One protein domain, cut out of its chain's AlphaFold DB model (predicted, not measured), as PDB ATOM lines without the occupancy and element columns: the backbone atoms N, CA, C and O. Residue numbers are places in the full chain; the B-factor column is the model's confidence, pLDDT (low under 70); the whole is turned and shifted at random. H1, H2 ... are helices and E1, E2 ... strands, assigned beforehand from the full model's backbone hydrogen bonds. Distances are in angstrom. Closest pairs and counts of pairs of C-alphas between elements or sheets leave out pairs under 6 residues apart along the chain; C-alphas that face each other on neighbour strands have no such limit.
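What this domain is: This is residues 9 to 54 and 65 to 137 of the 378 residues of an uncharacterized protein of Leptonema illini DSM 21528 (UniProt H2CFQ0). A strongly twisted slab of four antiparallel strands has two helices, H2 and H4, packed over one face, H2 over E2 and H4 over E4 and E3. H1 lies at one end of the long axis, off the sheet, and H3 lies at the sheet's margin, where it only grazes it. The printed part has 119 residues with four named helices and four named strands, in the order H1 H2 E1 H3 E2 H4 E3 E4; the sheet's order is E1 E2 E4 E3, and the class is mixed, helices and strands. The whole is compact, with a radius of gyration of the C-alphas of 14.5 A and spans of 44 by 31 by 22 A.

Where its parts are: H1 is residues 9 to 15, 9.6 A long, from C-alpha 9 at (-41.066, 62.208, 146.790). H2 is residues 19 to 28, 14.3 A, and E1 is residues 32 to 36, 13.0 A. H3, residues 42 to 54, measures 19.1 A. After the cut come E2, residues 69 to 75, 20.2 A, and H4, residues 82 to 98, 24.2 A, which begins at C-alpha 82 (-30.505, 75.187, 114.575). E3 is residues 106 to 109, 10.0 A, and E4 is residues 122 to 129, 21.5 A, ending at C-alpha 129 (-30.113, 55.797, 127.388).

How they stand to each other: E1 and E2 are antiparallel at 151 degrees, with N 33 and O 74 2.9 A apart, within hydrogen-bond range. E2 and E4 are antiparallel at 157 degrees, with N 71 and O 127 at 3.0 A. E3 and E4 form a hairpin at 147 degrees, with N 109 and O 126 at 2.9 A. E2, H4 and E3 make a split strand-helix-strand unit, two strands running the same way with E4 between them, and its crossover is right-handed. H2 and H4 make two layers with the sheet, helices on the same face, at heights over the sheet of 9.0 A and 9.8 A, and both run along the strands. They only just touch, with 3 pairs of C-alphas within 8 A, the closest being those of Trp 26 and Leu 92, 7.5 A, at a steep tilt of 51 degrees, opposite ways. H1 is close to H4 but not clearly touching, the closest C-alphas being those of Arg 11 and Gly 98, 7.1 A. Every O i to N i+4 pair is within hydrogen-bond range in H1, H2 and H4, and 8 of 9 in H3.

The domain as a whole: The C-alphas of Val 9 and Arg 118 are the two farthest apart, 44.5 A. Residues 55 to 64 are not printed; C-alphas 54 and 65 are 11.1 A apart across the cut. The link E3 to E4, residues 110 to 121, is long. Mean pLDDT of the printed part is 72.2; 38 residues are under 70, among them 9 to 17, 48 to 54 and 130 to 137.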
ATOM      1  N   VAL A   9     -40.229  63.396 147.039       48.62
ATOM      2  CA  VAL A   9     -41.066  62.208 146.790       48.62
ATOM      3  C   VAL A   9     -41.694  62.223 145.394       48.62
ATOM      4  O   VAL A   9     -41.712  61.203 144.718       48.62
ATOM      5  N   ARG A  10     -42.163  63.381 144.907       54.50
ATOM      6  CA  ARG A  10     -42.705  63.494 143.541       54.50
ATOM      7  C   ARG A  10     -41.611  63.293 142.500       54.50
ATOM      8  O   ARG A  10     -41.840  62.600 141.519       54.50
ATOM      9  N   ARG A  11     -40.414  63.844 142.727       59.88
ATOM     10  CA  ARG A  11     -39.243  63.584 141.869       59.88
ATOM     11  C   ARG A  11     -38.850  62.112 141.871       59.88
ATOM     12  O   ARG A  11     -38.534  61.568 140.826       59.88
ATOM     13  N   TRP A  12     -38.912  61.470 143.029       57.38
ATOM     14  CA  TRP A  12     -38.626  60.050 143.175       57.38
ATOM     15  C   TRP A  12     -39.651  59.172 142.438       57.38
ATOM     16  O   TRP A  12     -39.257  58.296 141.677       57.38
ATOM     17  N   ILE A  13     -40.949  59.480 142.549       57.22
ATOM     18  CA  ILE A  13     -42.012  58.797 141.791       57.22
ATOM     19  C   ILE A  13     -41.836  59.004 140.281       57.22
ATOM     20  O   ILE A  13     -42.000  58.065 139.508       57.22
ATOM     21  N   LEU A  14     -41.467  60.204 139.835       63.25
ATOM     22  CA  LEU A  14     -41.217  60.460 138.414       63.25
ATOM     23  C   LEU A  14     -39.967  59.726 137.906       63.25
ATOM     24  O   LEU A  14     -39.969  59.239 136.779       63.25
ATOM     25  N   LYS A  15     -38.942  59.551 138.750       64.69
ATOM     26  CA  LYS A  15     -37.766  58.727 138.435       64.69
ATOM     27  C   LYS A  15     -38.110  57.237 138.258       64.69
ATOM     28  O   LYS A  15     -37.385  56.548 137.547       64.69
ATOM     29  N   SER A  16     -39.208  56.743 138.846       57.88
ATOM     30  CA  SER A  16     -39.708  55.365 138.633       57.88
ATOM     31  C   SER A  16     -40.164  55.084 137.215       57.88
ATOM     32  O   SER A  16     -40.217  53.923 136.817       57.88
ATOM     33  N   ILE A  17     -40.631  56.120 136.518       65.44
ATOM     34  CA  ILE A  17     -41.315  55.961 135.241       65.44
ATOM     35  C   ILE A  17     -40.248  55.706 134.174       65.44
ATOM     36  O   ILE A  17     -39.304  56.502 134.094       65.44
ATOM     37  N   PRO A  18     -40.381  54.637 133.365       72.00
ATOM     38  CA  PRO A  18     -39.498  54.367 132.238       72.00
ATOM     39  C   PRO A  18     -39.237  55.614 131.381       72.00
ATOM     40  O   PRO A  18     -40.152  56.391 131.086       72.00
ATOM     41  N   LEU A  19     -37.967  55.842 131.030       76.06
ATOM     42  CA  LEU A  19     -37.537  57.065 130.345       76.06
ATOM     43  C   LEU A  19     -38.245  57.272 128.993       76.06
ATOM     44  O   LEU A  19     -38.555  58.402 128.627       76.06
ATOM     45  N   ASP A  20     -38.542  56.192 128.277       75.88
ATOM     46  CA  ASP A  20     -39.286  56.186 127.016       75.88
ATOM     47  C   ASP A  20     -40.715  56.728 127.173       75.88
ATOM     48  O   ASP A  20     -41.162  57.520 126.342       75.88
ATOM     49  N   LEU A  21     -41.405  56.388 128.268       77.75
ATOM     50  CA  LEU A  21     -42.732  56.927 128.584       77.75
ATOM     51  C   LEU A  21     -42.671  58.419 128.933       77.75
ATOM     52  O   LEU A  21     -43.510  59.190 128.470       77.75
ATOM     53  N   LEU A  22     -41.664  58.848 129.699       79.88
ATOM     54  CA  LEU A  22     -41.461  60.268 130.017       79.88
ATOM     55  C   LEU A  22     -41.163  61.094 128.760       79.88
ATOM     56  O   LEU A  22     -41.708  62.184 128.584       79.88
ATOM     57  N   ILE A  23     -40.322  60.567 127.868       83.38
ATOM     58  CA  ILE A  23     -40.025  61.197 126.581       83.38
ATOM     59  C   ILE A  23     -41.291  61.248 125.723       83.38
ATOM     60  O   ILE A  23     -41.585  62.295 125.155       83.38
ATOM     61  N   ALA A  24     -42.080  60.173 125.662       82.81
ATOM     62  CA  ALA A  24     -43.327  60.156 124.900       82.81
ATOM     63  C   ALA A  24     -44.321  61.229 125.381       82.81
ATOM     64  O   ALA A  24     -44.895  61.937 124.553       82.81
ATOM     65  N   GLU A  25     -44.488  61.407 126.694       82.56
ATOM     66  CA  GLU A  25     -45.326  62.480 127.251       82.56
ATOM     67  C   GLU A  25     -44.775  63.877 126.928       82.56
ATOM     68  O   GLU A  25     -45.531  64.778 126.560       82.56
ATOM     69  N   TRP A  26     -43.454  64.062 126.981       87.81
ATOM     70  CA  TRP A  26     -42.820  65.325 126.595       87.81
ATOM     71  C   TRP A  26     -43.024  65.658 125.108       87.81
ATOM     72  O   TRP A  26     -43.280  66.821 124.770       87.81
ATOM     73  N   LEU A  27     -42.944  64.648 124.236       86.00
ATOM     74  CA  LEU A  27     -43.125  64.772 122.788       86.00
ATOM     75  C   LEU A  27     -44.577  65.093 122.412       86.00
ATOM     76  O   LEU A  27     -44.792  65.939 121.544       86.00
ATOM     77  N   LYS A  28     -45.563  64.486 123.091       84.62
ATOM     78  CA  LYS A  28     -47.002  64.731 122.857       84.62
ATOM     79  C   LYS A  28     -47.371  66.205 122.985       84.62
ATOM     80  O   LYS A  28     -48.079  66.733 122.137       84.62
ATOM     81  N   VAL A  29     -46.863  66.877 124.018       85.94
ATOM     82  CA  VAL A  29     -47.139  68.304 124.276       85.94
ATOM     83  C   VAL A  29     -46.554  69.215 123.186       85.94
ATOM     84  O   VAL A  29     -46.993  70.349 123.030       85.94
ATOM     85  N   ARG A  30     -45.557  68.732 122.436       82.75
ATOM     86  CA  ARG A  30     -44.777  69.511 121.462       82.75
ATOM     87  C   ARG A  30     -45.021  69.089 120.014       82.75
ATOM     88  O   ARG A  30     -44.317  69.573 119.134       82.75
ATOM     89  N   GLU A  31     -45.984  68.194 119.781       83.56
ATOM     90  CA  GLU A  31     -46.336  67.670 118.451       83.56
ATOM     91  C   GLU A  31     -45.127  67.071 117.701       83.56
ATOM     92  O   GLU A  31     -44.987  67.196 116.485       83.56
ATOM     93  N   LEU A  32     -44.222  66.425 118.441       86.31
ATOM     94  CA  LEU A  32     -43.031  65.776 117.891       86.31
ATOM     95  C   LEU A  32     -43.237  64.265 117.772       86.31
ATOM     96  O   LEU A  32     -43.936  63.648 118.580       86.31
ATOM     97  N   SER A  33     -42.583  63.647 116.789       84.12
ATOM     98  CA  SER A  33     -42.695  62.215 116.529       84.12
ATOM     99  C   SER A  33     -41.522  61.420 117.108       84.12
ATOM    100  O   SER A  33     -40.367  61.857 117.127       84.12
ATOM    101  N   TRP A  34     -41.843  60.222 117.602       85.38
ATOM    102  CA  TRP A  34     -40.897  59.265 118.172       85.38
ATOM    103  C   TRP A  34     -40.711  58.073 117.242       85.38
ATOM    104  O   TRP A  34     -41.677  57.353 116.954       85.38
ATOM    105  N   ILE A  35     -39.470  57.809 116.840       81.25
ATOM    106  CA  ILE A  35     -39.084  56.563 116.178       81.25
ATOM    107  C   ILE A  35     -38.186  55.795 117.149       81.25
ATOM    108  O   ILE A  35     -37.056  56.197 117.413       81.25
ATOM    109  N   GLY A  36     -38.726  54.713 117.709       73.81
ATOM    110  CA  GLY A  36     -37.982  53.809 118.587       73.81
ATOM    111  C   GLY A  36     -37.161  52.792 117.795       73.81
ATOM    112  O   GLY A  36     -37.426  52.568 116.612       73.81
ATOM    113  N   GLU A  37     -36.213  52.150 118.473       71.12
ATOM    114  CA  GLU A  37     -35.259  51.196 117.894       71.12
ATOM    115  C   GLU A  37     -35.919  50.046 117.114       71.12
ATOM    116  O   GLU A  37     -35.447  49.679 116.038       71.12
ATOM    117  N   ASP A  38     -37.069  49.548 117.579       71.38
ATOM    118  CA  ASP A  38     -37.834  48.474 116.917       71.38
ATOM    119  C   ASP A  38     -38.346  48.864 115.524       71.38
ATOM    120  O   ASP A  38     -38.653  48.013 114.692       71.38
ATOM    121  N   ARG A  39     -38.460  50.170 115.270       74.38
ATOM    122  CA  ARG A  39     -38.951  50.742 114.012       74.38
ATOM    123  C   ARG A  39     -37.818  51.302 113.151       74.38
ATOM    124  O   ARG A  39     -38.093  51.942 112.135       74.38
ATOM    125  N   PHE A  40     -36.555  51.085 113.530       77.62
ATOM    126  CA  PHE A  40     -35.417  51.517 112.726       77.62
ATOM    127  C   PHE A  40     -35.193  50.619 111.504       77.62
ATOM    128  O   PHE A  40     -35.260  49.393 111.604       77.62
ATOM    129  N   PRO A  41     -34.852  51.209 110.342       74.75
ATOM    130  CA  PRO A  41     -34.312  50.448 109.224       74.75
ATOM    131  C   PRO A  41     -33.043  49.694 109.648       74.75
ATOM    132  O   PRO A  41     -32.219  50.244 110.379       74.75
ATOM    133  N   ALA A  42     -32.841  48.477 109.135       74.00
ATOM    134  CA  ALA A  42     -31.694  47.629 109.487       74.00
ATOM    135  C   ALA A  42     -30.337  48.351 109.346       74.00
ATOM    136  O   ALA A  42     -29.494  48.272 110.232       74.00
ATOM    137  N   GLN A  43     -30.177  49.161 108.294       73.31
ATOM    138  CA  GLN A  43     -28.971  49.961 108.046       73.31
ATOM    139  C   GLN A  43     -28.688  51.002 109.142       73.31
ATOM    140  O   GLN A  43     -27.533  51.283 109.450       73.31
ATOM    141  N   LEU A  44     -29.736  51.595 109.726       72.19
ATOM    142  CA  LEU A  44     -29.592  52.567 110.810       72.19
ATOM    143  C   LEU A  44     -29.222  51.869 112.121       72.19
ATOM    144  O   LEU A  44     -28.438  52.406 112.900       72.19
ATOM    145  N   ARG A  45     -29.751  50.661 112.337       72.19
ATOM    146  CA  ARG A  45     -29.433  49.825 113.497       72.19
ATOM    147  C   ARG A  45     -27.966  49.386 113.490       72.19
ATOM    148  O   ARG A  45     -27.283  49.560 114.490       72.19
ATOM    149  N   GLU A  46     -27.457  48.933 112.346       72.50
ATOM    150  CA  GLU A  46     -26.039  48.574 112.187       72.50
ATOM    151  C   GLU A  46     -25.101  49.777 112.390       72.50
ATOM    152  O   GLU A  46     -24.061  49.654 113.034       72.50
ATOM    153  N   GLN A  47     -25.476  50.966 111.901       70.94
ATOM    154  CA  GLN A  47     -24.701  52.192 112.138       70.94
ATOM    155  C   GLN A  47     -24.727  52.637 113.603       70.94
ATOM    156  O   GLN A  47     -23.704  53.069 114.124       70.94
ATOM    157  N   ALA A  48     -25.874  52.516 114.273       68.31
ATOM    158  CA  ALA A  48     -25.998  52.753 115.710       68.31
ATOM    159  C   ALA A  48     -25.089  51.837 116.529       68.31
ATOM    160  O   ALA A  48     -24.449  52.293 117.477       68.31
ATOM    161  N   ASP A  49     -24.988  50.570 116.140       67.69
ATOM    162  CA  ASP A  49     -24.118  49.607 116.809       67.69
ATOM    163  C   ASP A  49     -22.629  49.909 116.569       67.69
ATOM    164  O   ASP A  49     -21.832  49.801 117.501       67.69
ATOM    165  N   ALA A  50     -22.258  50.365 115.368       64.69
ATOM    166  CA  ALA A  50     -20.886  50.761 115.041       64.69
ATOM    167  C   ALA A  50     -20.440  52.062 115.745       64.69
ATOM    168  O   ALA A  50     -19.346  52.117 116.306       64.69
ATOM    169  N   GLU A  51     -21.286  53.097 115.767       61.09
ATOM    170  CA  GLU A  51     -20.991  54.383 116.426       61.09
ATOM    171  C   GLU A  51     -20.943  54.253 117.957       61.09
ATOM    172  O   GLU A  51     -20.102  54.875 118.607       61.09
ATOM    173  N   ALA A  52     -21.783  53.399 118.551       52.75
ATOM    174  CA  ALA A  52     -21.743  53.125 119.988       52.75
ATOM    175  C   ALA A  52     -20.454  52.400 120.427       52.75
ATOM    176  O   ALA A  52     -20.033  52.536 121.576       52.75
ATOM    177  N   PHE A  53     -19.802  51.653 119.527       43.06
ATOM    178  CA  PHE A  53     -18.503  51.018 119.784       43.06
ATOM    179  C   PHE A  53     -17.340  52.023 119.812       43.06
ATOM    180  O   PHE A  53     -16.378  51.808 120.547       43.06
ATOM    181  N   LEU A  54     -17.434  53.128 119.061       43.00
ATOM    182  CA  LEU A  54     -16.401  54.172 118.968       43.00
ATOM    183  C   LEU A  54     -16.347  55.108 120.190       43.00
ATOM    184  O   LEU A  54     -15.375  55.836 120.354       43.00
ATOM    185  N   ARG A  65     -23.496  47.796 124.674       48.53
ATOM    186  CA  ARG A  65     -24.557  48.273 123.749       48.53
ATOM    187  C   ARG A  65     -25.814  47.390 123.698       48.53
ATOM    188  O   ARG A  65     -26.902  47.901 123.461       48.53
ATOM    189  N   ARG A  66     -25.697  46.089 123.995       50.81
ATOM    190  CA  ARG A  66     -26.840  45.161 124.136       50.81
ATOM    191  C   ARG A  66     -27.823  45.553 125.249       50.81
ATOM    192  O   ARG A  66     -28.898  44.975 125.343       50.81
ATOM    193  N   ARG A  67     -27.437  46.501 126.101       53.44
ATOM    194  CA  ARG A  67     -28.192  47.022 127.236       53.44
ATOM    195  C   ARG A  67     -28.405  48.531 127.120       53.44
ATOM    196  O   ARG A  67     -28.441  49.182 128.150       53.44
ATOM    197  N   LEU A  68     -28.479  49.111 125.921       64.19
ATOM    198  CA  LEU A  68     -28.777  50.537 125.714       64.19
ATOM    199  C   LEU A  68     -29.880  50.680 124.670       64.19
ATOM    200  O   LEU A  68     -29.851  49.981 123.661       64.19
ATOM    201  N   HIS A  69     -30.803  51.606 124.902       74.75
ATOM    202  CA  HIS A  69     -31.869  51.966 123.979       74.75
ATOM    203  C   HIS A  69     -31.501  53.216 123.189       74.75
ATOM    204  O   HIS A  69     -30.942  54.172 123.735       74.75
ATOM    205  N   LEU A  70     -31.858  53.211 121.905       78.69
ATOM    206  CA  LEU A  70     -31.714  54.360 121.021       78.69
ATOM    207  C   LEU A  70     -33.076  54.787 120.472       78.69
ATOM    208  O   LEU A  70     -33.870  53.977 119.996       78.69
ATOM    209  N   GLY A  71     -33.327  56.089 120.486       83.12
ATOM    210  CA  GLY A  71     -34.541  56.669 119.932       83.12
ATOM    211  C   GLY A  71     -34.251  57.927 119.138       83.12
ATOM    212  O   GLY A  71     -33.335  58.687 119.456       83.12
ATOM    213  N   LEU A  72     -35.025  58.133 118.079       84.88
ATOM    214  CA  LEU A  72     -34.919  59.290 117.203       84.88
ATOM    215  C   LEU A  72     -36.135  60.192 117.399       84.88
ATOM    216  O   LEU A  72     -37.279  59.767 117.217       84.88
ATOM    217  N   VAL A  73     -35.859  61.454 117.730       86.31
ATOM    218  CA  VAL A  73     -36.861  62.515 117.785       86.31
ATOM    219  C   VAL A  73     -36.927  63.211 116.432       86.31
ATOM    220  O   VAL A  73     -35.913  63.681 115.902       86.31
ATOM    221  N   CYS A  74     -38.137  63.300 115.892       85.88
ATOM    222  CA  CYS A  74     -38.423  63.855 114.580       85.88
ATOM    223  C   CYS A  74     -39.468  64.975 114.668       85.88
ATOM    224  O   CYS A  74     -40.330  64.981 115.544       85.88
ATOM    225  N   ALA A  75     -39.386  65.923 113.735       85.62
ATOM    226  CA  ALA A  75     -40.441  66.891 113.466       85.62
ATOM    227  C   ALA A  75     -41.167  66.507 112.176       85.62
ATOM    228  O   ALA A  75     -40.536  66.293 111.132       85.62
ATOM    229  N   ASP A  76     -42.492  66.456 112.236       80.50
ATOM    230  CA  ASP A  76     -43.321  66.088 111.095       80.50
ATOM    231  C   ASP A  76     -43.619  67.334 110.253       80.50
ATOM    232  O   ASP A  76     -44.140  68.329 110.749       80.50
ATOM    233  N   GLY A  77     -43.230  67.317 108.974       70.38
ATOM    234  CA  GLY A  77     -43.591  68.358 108.000       70.38
ATOM    235  C   GLY A  77     -43.015  69.763 108.239       70.38
ATOM    236  O   GLY A  77     -43.269  70.655 107.433       70.38
ATOM    237  N   ARG A  78     -42.224  69.978 109.298       78.69
ATOM    238  CA  ARG A  78     -41.655  71.285 109.657       78.69
ATOM    239  C   ARG A  78     -40.131  71.290 109.588       78.69
ATOM    240  O   ARG A  78     -39.456  70.407 110.119       78.69
ATOM    241  N   THR A  79     -39.577  72.332 108.974       73.06
ATOM    242  CA  THR A  79     -38.144  72.640 109.040       73.06
ATOM    243  C   THR A  79     -37.831  73.334 110.360       73.06
ATOM    244  O   THR A  79     -38.300  74.443 110.609       73.06
ATOM    245  N   VAL A  80     -37.029  72.684 111.200       78.19
ATOM    246  CA  VAL A  80     -36.617  73.200 112.513       78.19
ATOM    247  C   VAL A  80     -35.248  73.865 112.399       78.19
ATOM    248  O   VAL A  80     -34.294  73.265 111.892       78.19
ATOM    249  N   THR A  81     -35.140  75.107 112.874       81.25
ATOM    250  CA  THR A  81     -33.875  75.860 112.843       81.25
ATOM    251  C   THR A  81     -32.852  75.290 113.829       81.25
ATOM    252  O   THR A  81     -33.189  74.574 114.774       81.25
ATOM    253  N   ARG A  82     -31.566  75.620 113.647       77.12
ATOM    254  CA  ARG A  82     -30.505  75.187 114.575       77.12
ATOM    255  C   ARG A  82     -30.752  75.686 116.004       77.12
ATOM    256  O   ARG A  82     -30.531  74.926 116.941       77.12
ATOM    257  N   SER A  83     -31.213  76.925 116.160       80.56
ATOM    258  CA  SER A  83     -31.500  77.529 117.467       80.56
ATOM    259  C   SER A  83     -32.690  76.859 118.151       80.56
ATOM    260  O   SER A  83     -32.616  76.528 119.328       80.56
ATOM    261  N   GLU A  84     -33.752  76.572 117.398       81.38
ATOM    262  CA  GLU A  84     -34.931  75.866 117.911       81.38
ATOM    263  C   GLU A  84     -34.596  74.431 118.339       81.38
ATOM    264  O   GLU A  84     -35.021  73.977 119.397       81.38
ATOM    265  N   ARG A  85     -33.743  73.735 117.580       80.69
ATOM    266  CA  ARG A  85     -33.241  72.407 117.961       80.69
ATOM    267  C   ARG A  85     -32.455  72.431 119.275       80.69
ATOM    268  O   ARG A  85     -32.605  71.517 120.079       80.69
ATOM    269  N   LEU A  86     -31.611  73.444 119.483       79.94
ATOM    270  CA  LEU A  86     -30.857  73.605 120.732       79.94
ATOM    271  C   LEU A  86     -31.791  73.897 121.909       79.94
ATOM    272  O   LEU A  86     -31.646  73.279 122.958       79.94
ATOM    273  N   HIS A  87     -32.799  74.744 121.704       85.00
ATOM    274  CA  HIS A  87     -33.808  75.019 122.723       85.00
ATOM    275  C   HIS A  87     -34.605  73.760 123.095       85.00
ATOM    276  O   HIS A  87     -34.855  73.516 124.270       85.00
ATOM    277  N   LEU A  88     -34.990  72.930 122.120       84.50
ATOM    278  CA  LEU A  88     -35.684  71.662 122.382       84.50
ATOM    279  C   LEU A  88     -34.812  70.674 123.171       84.50
ATOM    280  O   LEU A  88     -35.321  69.964 124.035       84.50
ATOM    281  N   LEU A  89     -33.503  70.644 122.902       84.56
ATOM    282  CA  LEU A  89     -32.549  69.832 123.661       84.56
ATOM    283  C   LEU A  89     -32.421  70.308 125.112       84.56
ATOM    284  O   LEU A  89     -32.448  69.492 126.029       84.56
ATOM    285  N   GLU A  90     -32.275  71.615 125.326       83.19
ATOM    286  CA  GLU A  90     -32.180  72.196 126.669       83.19
ATOM    287  C   GLU A  90     -33.476  72.003 127.460       83.19
ATOM    288  O   GLU A  90     -33.433  71.583 128.614       83.19
ATOM    289  N   ASP A  91     -34.625  72.206 126.821       86.81
ATOM    290  CA  ASP A  91     -35.940  72.009 127.427       86.81
ATOM    291  C   ASP A  91     -36.184  70.539 127.814       86.81
ATOM    292  O   ASP A  91     -36.640  70.249 128.922       86.81
ATOM    293  N   LEU A  92     -35.801  69.584 126.958       84.25
ATOM    294  CA  LEU A  92     -35.863  68.162 127.300       84.25
ATOM    295  C   LEU A  92     -34.904  67.809 128.449       84.25
ATOM    296  O   LEU A  92     -35.278  67.062 129.356       84.25
ATOM    297  N   ARG A  93     -33.689  68.371 128.464       82.56
ATOM    298  CA  ARG A  93     -32.736  68.199 129.576       82.56
ATOM    299  C   ARG A  93     -33.301  68.721 130.889       82.56
ATOM    300  O   ARG A  93     -33.203  68.037 131.908       82.56
ATOM    301  N   GLU A  94     -33.892  69.912 130.881       82.50
ATOM    302  CA  GLU A  94     -34.508  70.493 132.074       82.50
ATOM    303  C   GLU A  94     -35.723  69.685 132.535       82.50
ATOM    304  O   GLU A  94     -35.874  69.457 133.738       82.50
ATOM    305  N   TYR A  95     -36.536  69.179 131.605       83.25
ATOM    306  CA  TYR A  95     -37.662  68.299 131.907       83.25
ATOM    307  C   TYR A  95     -37.215  66.995 132.588       83.25
ATOM    308  O   TYR A  95     -37.713  66.659 133.668       83.25
ATOM    309  N   LEU A  96     -36.229  66.293 132.020       80.12
ATOM    310  CA  LEU A  96     -35.705  65.043 132.581       80.12
ATOM    311  C   LEU A  96     -35.031  65.272 133.944       80.12
ATOM    312  O   LEU A  96     -35.267  64.516 134.891       80.12
ATOM    313  N   ARG A  97     -34.273  66.365 134.095       79.56
ATOM    314  CA  ARG A  97     -33.697  66.777 135.386       79.56
ATOM    315  C   ARG A  97     -34.792  67.109 136.407       79.56
ATOM    316  O   ARG A  97     -34.684  66.759 137.582       79.56
ATOM    317  N   GLY A  98     -35.876  67.745 135.962       73.94
ATOM    318  CA  GLY A  98     -37.077  68.010 136.756       73.94
ATOM    319  C   GLY A  98     -37.728  66.733 137.291       73.94
ATOM    320  O   GLY A  98     -38.159  66.721 138.447       73.94
ATOM    321  N   CYS A  99     -37.697  65.659 136.499       71.06
ATOM    322  CA  CYS A  99     -38.157  64.311 136.847       71.06
ATOM    323  C   CYS A  99     -37.160  63.505 137.704       71.06
ATOM    324  O   CYS A  99     -37.421  62.347 138.008       71.06
ATOM    325  N   GLY A 100     -36.028  64.092 138.114       68.38
ATOM    326  CA  GLY A 100     -35.044  63.438 138.983       68.38
ATOM    327  C   GLY A 100     -33.994  62.584 138.260       68.38
ATOM    328  O   GLY A 100     -33.298  61.807 138.917       68.38
ATOM    329  N   ARG A 101     -33.861  62.717 136.933       72.31
ATOM    330  CA  ARG A 101     -32.839  62.023 136.131       72.31
ATOM    331  C   ARG A 101     -31.491  62.742 136.189       72.31
ATOM    332  O   ARG A 101     -31.443  63.973 136.218       72.31
ATOM    333  N   GLN A 102     -30.405  61.970 136.213       69.50
ATOM    334  CA  GLN A 102     -29.040  62.500 136.137       69.50
ATOM    335  C   GLN A 102     -28.570  62.582 134.682       69.50
ATOM    336  O   GLN A 102     -29.006  61.796 133.847       69.50
ATOM    337  N   GLU A 103     -27.661  63.510 134.380       67.25
ATOM    338  CA  GLU A 103     -27.124  63.680 133.016       67.25
ATOM    339  C   GLU A 103     -26.253  62.507 132.557       67.25
ATOM    340  O   GLU A 103     -26.030  62.340 131.368       67.25
ATOM    341  N   SER A 104     -25.796  61.678 133.492       62.16
ATOM    342  CA  SER A 104     -25.104  60.417 133.231       62.16
ATOM    343  C   SER A 104     -26.027  59.298 132.735       62.16
ATOM    344  O   SER A 104     -25.533  58.282 132.253       62.16
ATOM    345  N   GLU A 105     -27.354  59.437 132.877       65.81
ATOM    346  CA  GLU A 105     -28.329  58.397 132.504       65.81
ATOM    347  C   GLU A 105     -28.714  58.451 131.010       65.81
ATOM    348  O   GLU A 105     -29.285  57.488 130.495       65.81
ATOM    349  N   PHE A 106     -28.425  59.554 130.306       72.38
ATOM    350  CA  PHE A 106     -28.805  59.749 128.903       72.38
ATOM    351  C   PHE A 106     -27.816  60.641 128.140       72.38
ATOM    352  O   PHE A 106     -27.278  61.604 128.678       72.38
ATOM    353  N   GLU A 107     -27.644  60.373 126.848       75.94
ATOM    354  CA  GLU A 107     -26.799  61.157 125.945       75.94
ATOM    355  C   GLU A 107     -27.576  61.572 124.688       75.94
ATOM    356  O   GLU A 107     -28.408  60.825 124.168       75.94
ATOM    357  N   PHE A 108     -27.298  62.775 124.176       80.94
ATOM    358  CA  PHE A 108     -27.889  63.270 122.934       80.94
ATOM    359  C   PHE A 108     -26.885  63.220 121.790       80.94
ATOM    360  O   PHE A 108     -25.833  63.861 121.843       80.94
ATOM    361  N   LEU A 109     -27.248  62.537 120.707       76.00
ATOM    362  CA  LEU A 109     -26.407  62.428 119.520       76.00
ATOM    363  C   LEU A 109     -26.967  63.277 118.377       76.00
ATOM    364  O   LEU A 109     -28.178  63.396 118.159       76.00
ATOM    365  N   ARG A 110     -26.057  63.886 117.615       78.56
ATOM    366  CA  ARG A 110     -26.429  64.694 116.449       78.56
ATOM    367  C   ARG A 110     -26.871  63.782 115.301       78.56
ATOM    368  O   ARG A 110     -26.162  62.817 115.014       78.56
ATOM    369  N   PRO A 111     -27.936  64.132 114.554       78.25
ATOM    370  CA  PRO A 111     -28.385  63.331 113.415       78.25
ATOM    371  C   PRO A 111     -27.322  63.138 112.333       78.25
ATOM    372  O   PRO A 111     -27.310  62.115 111.669       78.25
ATOM    373  N   THR A 112     -26.407  64.101 112.180       74.50
ATOM    374  CA  THR A 112     -25.332  64.077 111.177       74.50
ATOM    375  C   THR A 112     -24.322  62.948 111.374       74.50
ATOM    376  O   THR A 112     -23.550  62.687 110.458       74.50
ATOM    377  N   ARG A 113     -24.292  62.306 112.551       69.62
ATOM    378  CA  ARG A 113     -23.467  61.111 112.787       69.62
ATOM    379  C   ARG A 113     -24.022  59.869 112.085       69.62
ATOM    380  O   ARG A 113     -23.277  58.939 111.821       69.62
ATOM    381  N   PHE A 114     -25.306  59.874 111.732       71.56
ATOM    382  CA  PHE A 114     -25.983  58.743 111.112       71.56
ATOM    383  C   PHE A 114     -26.298  59.041 109.648       71.56
ATOM    384  O   PHE A 114     -26.714  60.149 109.297       71.56
ATOM    385  N   ARG A 115     -26.147  58.045 108.770       72.56
ATOM    386  CA  ARG A 115     -26.571  58.170 107.369       72.56
ATOM    387  C   ARG A 115     -28.061  57.884 107.292       72.56
ATOM    388  O   ARG A 115     -28.499  56.790 106.946       72.56
ATOM    389  N   LEU A 116     -28.842  58.894 107.647       68.44
ATOM    390  CA  LEU A 116     -30.290  58.842 107.548       68.44
ATOM    391  C   LEU A 116     -30.664  58.896 106.066       68.44
ATOM    392  O   LEU A 116     -30.363  59.872 105.380       68.44
ATOM    393  N   GLY A 117     -31.277  57.823 105.561       65.19
ATOM    394  CA  GLY A 117     -31.865  57.805 104.221       65.19
ATOM    395  C   GLY A 117     -32.995  58.837 104.080       65.19
ATOM    396  O   GLY A 117     -33.194  59.696 104.940       65.19
ATOM    397  N   ARG A 118     -33.789  58.753 103.007       64.69
ATOM    398  CA  ARG A 118     -34.955  59.640 102.824       64.69
ATOM    399  C   ARG A 118     -36.050  59.327 103.853       64.69
ATOM    400  O   ARG A 118     -36.966  58.557 103.577       64.69
ATOM    401  N   LEU A 119     -35.952  59.926 105.033       67.62
ATOM    402  CA  LEU A 119     -37.034  59.975 106.009       67.62
ATOM    403  C   LEU A 119     -38.071  61.005 105.546       67.62
ATOM    404  O   LEU A 119     -37.721  62.064 105.031       67.62
ATOM    405  N   LYS A 120     -39.361  60.691 105.723       70.75
ATOM    406  CA  LYS A 120     -40.461  61.641 105.458       70.75
ATOM    407  C   LYS A 120     -40.506  62.788 106.478       70.75
ATOM    408  O   LYS A 120     -41.178  63.785 106.247       70.75
ATOM    409  N   THR A 121     -39.815  62.624 107.601       78.56
ATOM    410  CA  THR A 121     -39.807  63.521 108.756       78.56
ATOM    411  C   THR A 121     -38.414  64.115 108.951       78.56
ATOM    412  O   THR A 121     -37.410  63.527 108.540       78.56
ATOM    413  N   THR A 122     -38.339  65.292 109.571       83.31
ATOM    414  CA  THR A 122     -37.068  65.984 109.810       83.31
ATOM    415  C   THR A 122     -36.430  65.461 111.099       83.31
ATOM    416  O   THR A 122     -36.993  65.684 112.173       83.31
ATOM    417  N   PRO A 123     -35.254  64.812 111.052       82.62
ATOM    418  CA  PRO A 123     -34.590  64.307 112.247       82.62
ATOM    419  C   PRO A 123     -33.996  65.460 113.066       82.62
ATOM    420  O   PRO A 123     -33.246  66.293 112.545       82.62
ATOM    421  N   LEU A 124     -34.315  65.509 114.360       83.56
ATOM    422  CA  LEU A 124     -33.854  66.566 115.260       83.56
ATOM    423  C   LEU A 124     -32.600  66.146 116.018       83.56
ATOM    424  O   LEU A 124     -31.561  66.799 115.904       83.56
ATOM    425  N   PHE A 125     -32.689  65.057 116.773       84.38
ATOM    426  CA  PHE A 125     -31.590  64.483 117.541       84.38
ATOM    427  C   PHE A 125     -31.933  63.055 117.955       84.38
ATOM    428  O   PHE A 125     -33.098  62.659 118.009       84.38
ATOM    429  N   PHE A 126     -30.890  62.294 118.243       82.00
ATOM    430  CA  PHE A 126     -30.996  60.975 118.839       82.00
ATOM    431  C   PHE A 126     -30.847  61.081 120.351       82.00
ATOM    432  O   PHE A 126     -30.101  61.931 120.841       82.00
ATOM    433  N   ILE A 127     -31.531  60.201 121.068       80.19
ATOM    434  CA  ILE A 127     -31.398  60.020 122.510       80.19
ATOM    435  C   ILE A 127     -30.911  58.595 122.737       80.19
ATOM    436  O   ILE A 127     -31.543  57.652 122.260       80.19
ATOM    437  N   LEU A 128     -29.802  58.453 123.450       74.94
ATOM    438  CA  LEU A 128     -29.256  57.184 123.908       74.94
ATOM    439  C   LEU A 128     -29.442  57.104 125.425       74.94
ATOM    440  O   LEU A 128     -29.104  58.054 126.126       74.94
ATOM    441  N   TRP A 129     -29.975  56.001 125.942       73.06
ATOM    442  CA  TRP A 129     -30.113  55.797 127.388       73.06
ATOM    443  C   TRP A 129     -30.050  54.316 127.754       73.06
ATOM    444  O   TRP A 129     -30.291  53.440 126.925       73.06
ATOM    445  N   SER A 130     -29.729  54.010 129.008       64.50
ATOM    446  CA  SER A 130     -29.780  52.636 129.517       64.50
ATOM    447  C   SER A 130     -31.209  52.232 129.916       64.50
ATOM    448  O   SER A 130     -31.907  53.070 130.487       64.50
ATOM    449  N   PRO A 131     -31.639  50.969 129.714       57.50
ATOM    450  CA  PRO A 131     -32.885  50.435 130.235       57.50
ATOM    451  C   PRO A 131     -32.963  50.704 131.730       57.50
ATOM    452  O   PRO A 131     -32.078  50.317 132.501       57.50
ATOM    453  N   ASP A 132     -34.033  51.374 132.134       53.56
ATOM    454  CA  ASP A 132     -34.363  51.483 133.539       53.56
ATOM    455  C   ASP A 132     -34.877  50.123 134.001       53.56
ATOM    456  O   ASP A 132     -35.903  49.647 133.516       53.56
ATOM    457  N   ALA A 133     -34.197  49.498 134.962       41.91
ATOM    458  CA  ALA A 133     -34.842  48.428 135.711       41.91
ATOM    459  C   ALA A 133     -36.088  49.016 136.422       41.91
ATOM    460  O   ALA A 133     -36.053  50.181 136.842       41.91
ATOM    461  N   PRO A 134     -37.201  48.272 136.554       42.34
ATOM    462  CA  PRO A 134     -38.358  48.695 137.338       42.34
ATOM    463  C   PRO A 134     -37.939  49.210 138.719       42.34
ATOM    464  O   PRO A 134     -36.951  48.749 139.287       42.34
ATOM    465  N   LEU A 135     -38.686  50.159 139.291       42.97
ATOM    466  CA  LEU A 135     -38.313  50.828 140.547       42.97
ATOM    467  C   LEU A 135     -37.969  49.843 141.678       42.97
ATOM    468  O   LEU A 135     -37.008  50.058 142.412       42.97
ATOM    469  N   LEU A 136     -38.723  48.744 141.770       35.44
ATOM    470  CA  LEU A 136     -38.480  47.674 142.731       35.44
ATOM    471  C   LEU A 136     -37.115  47.014 142.492       35.44
ATOM    472  O   LEU A 136     -36.345  46.852 143.425       35.44
ATOM    473  N   GLU A 137     -36.764  46.724 141.245       35.03
ATOM    474  CA  GLU A 137     -35.463  46.161 140.891       35.03
ATOM    475  C   GLU A 137     -34.317  47.157 141.101       35.03
ATOM    476  O   GLU A 137     -33.247  46.737 141.507       35.03
TER     477      GLU A 137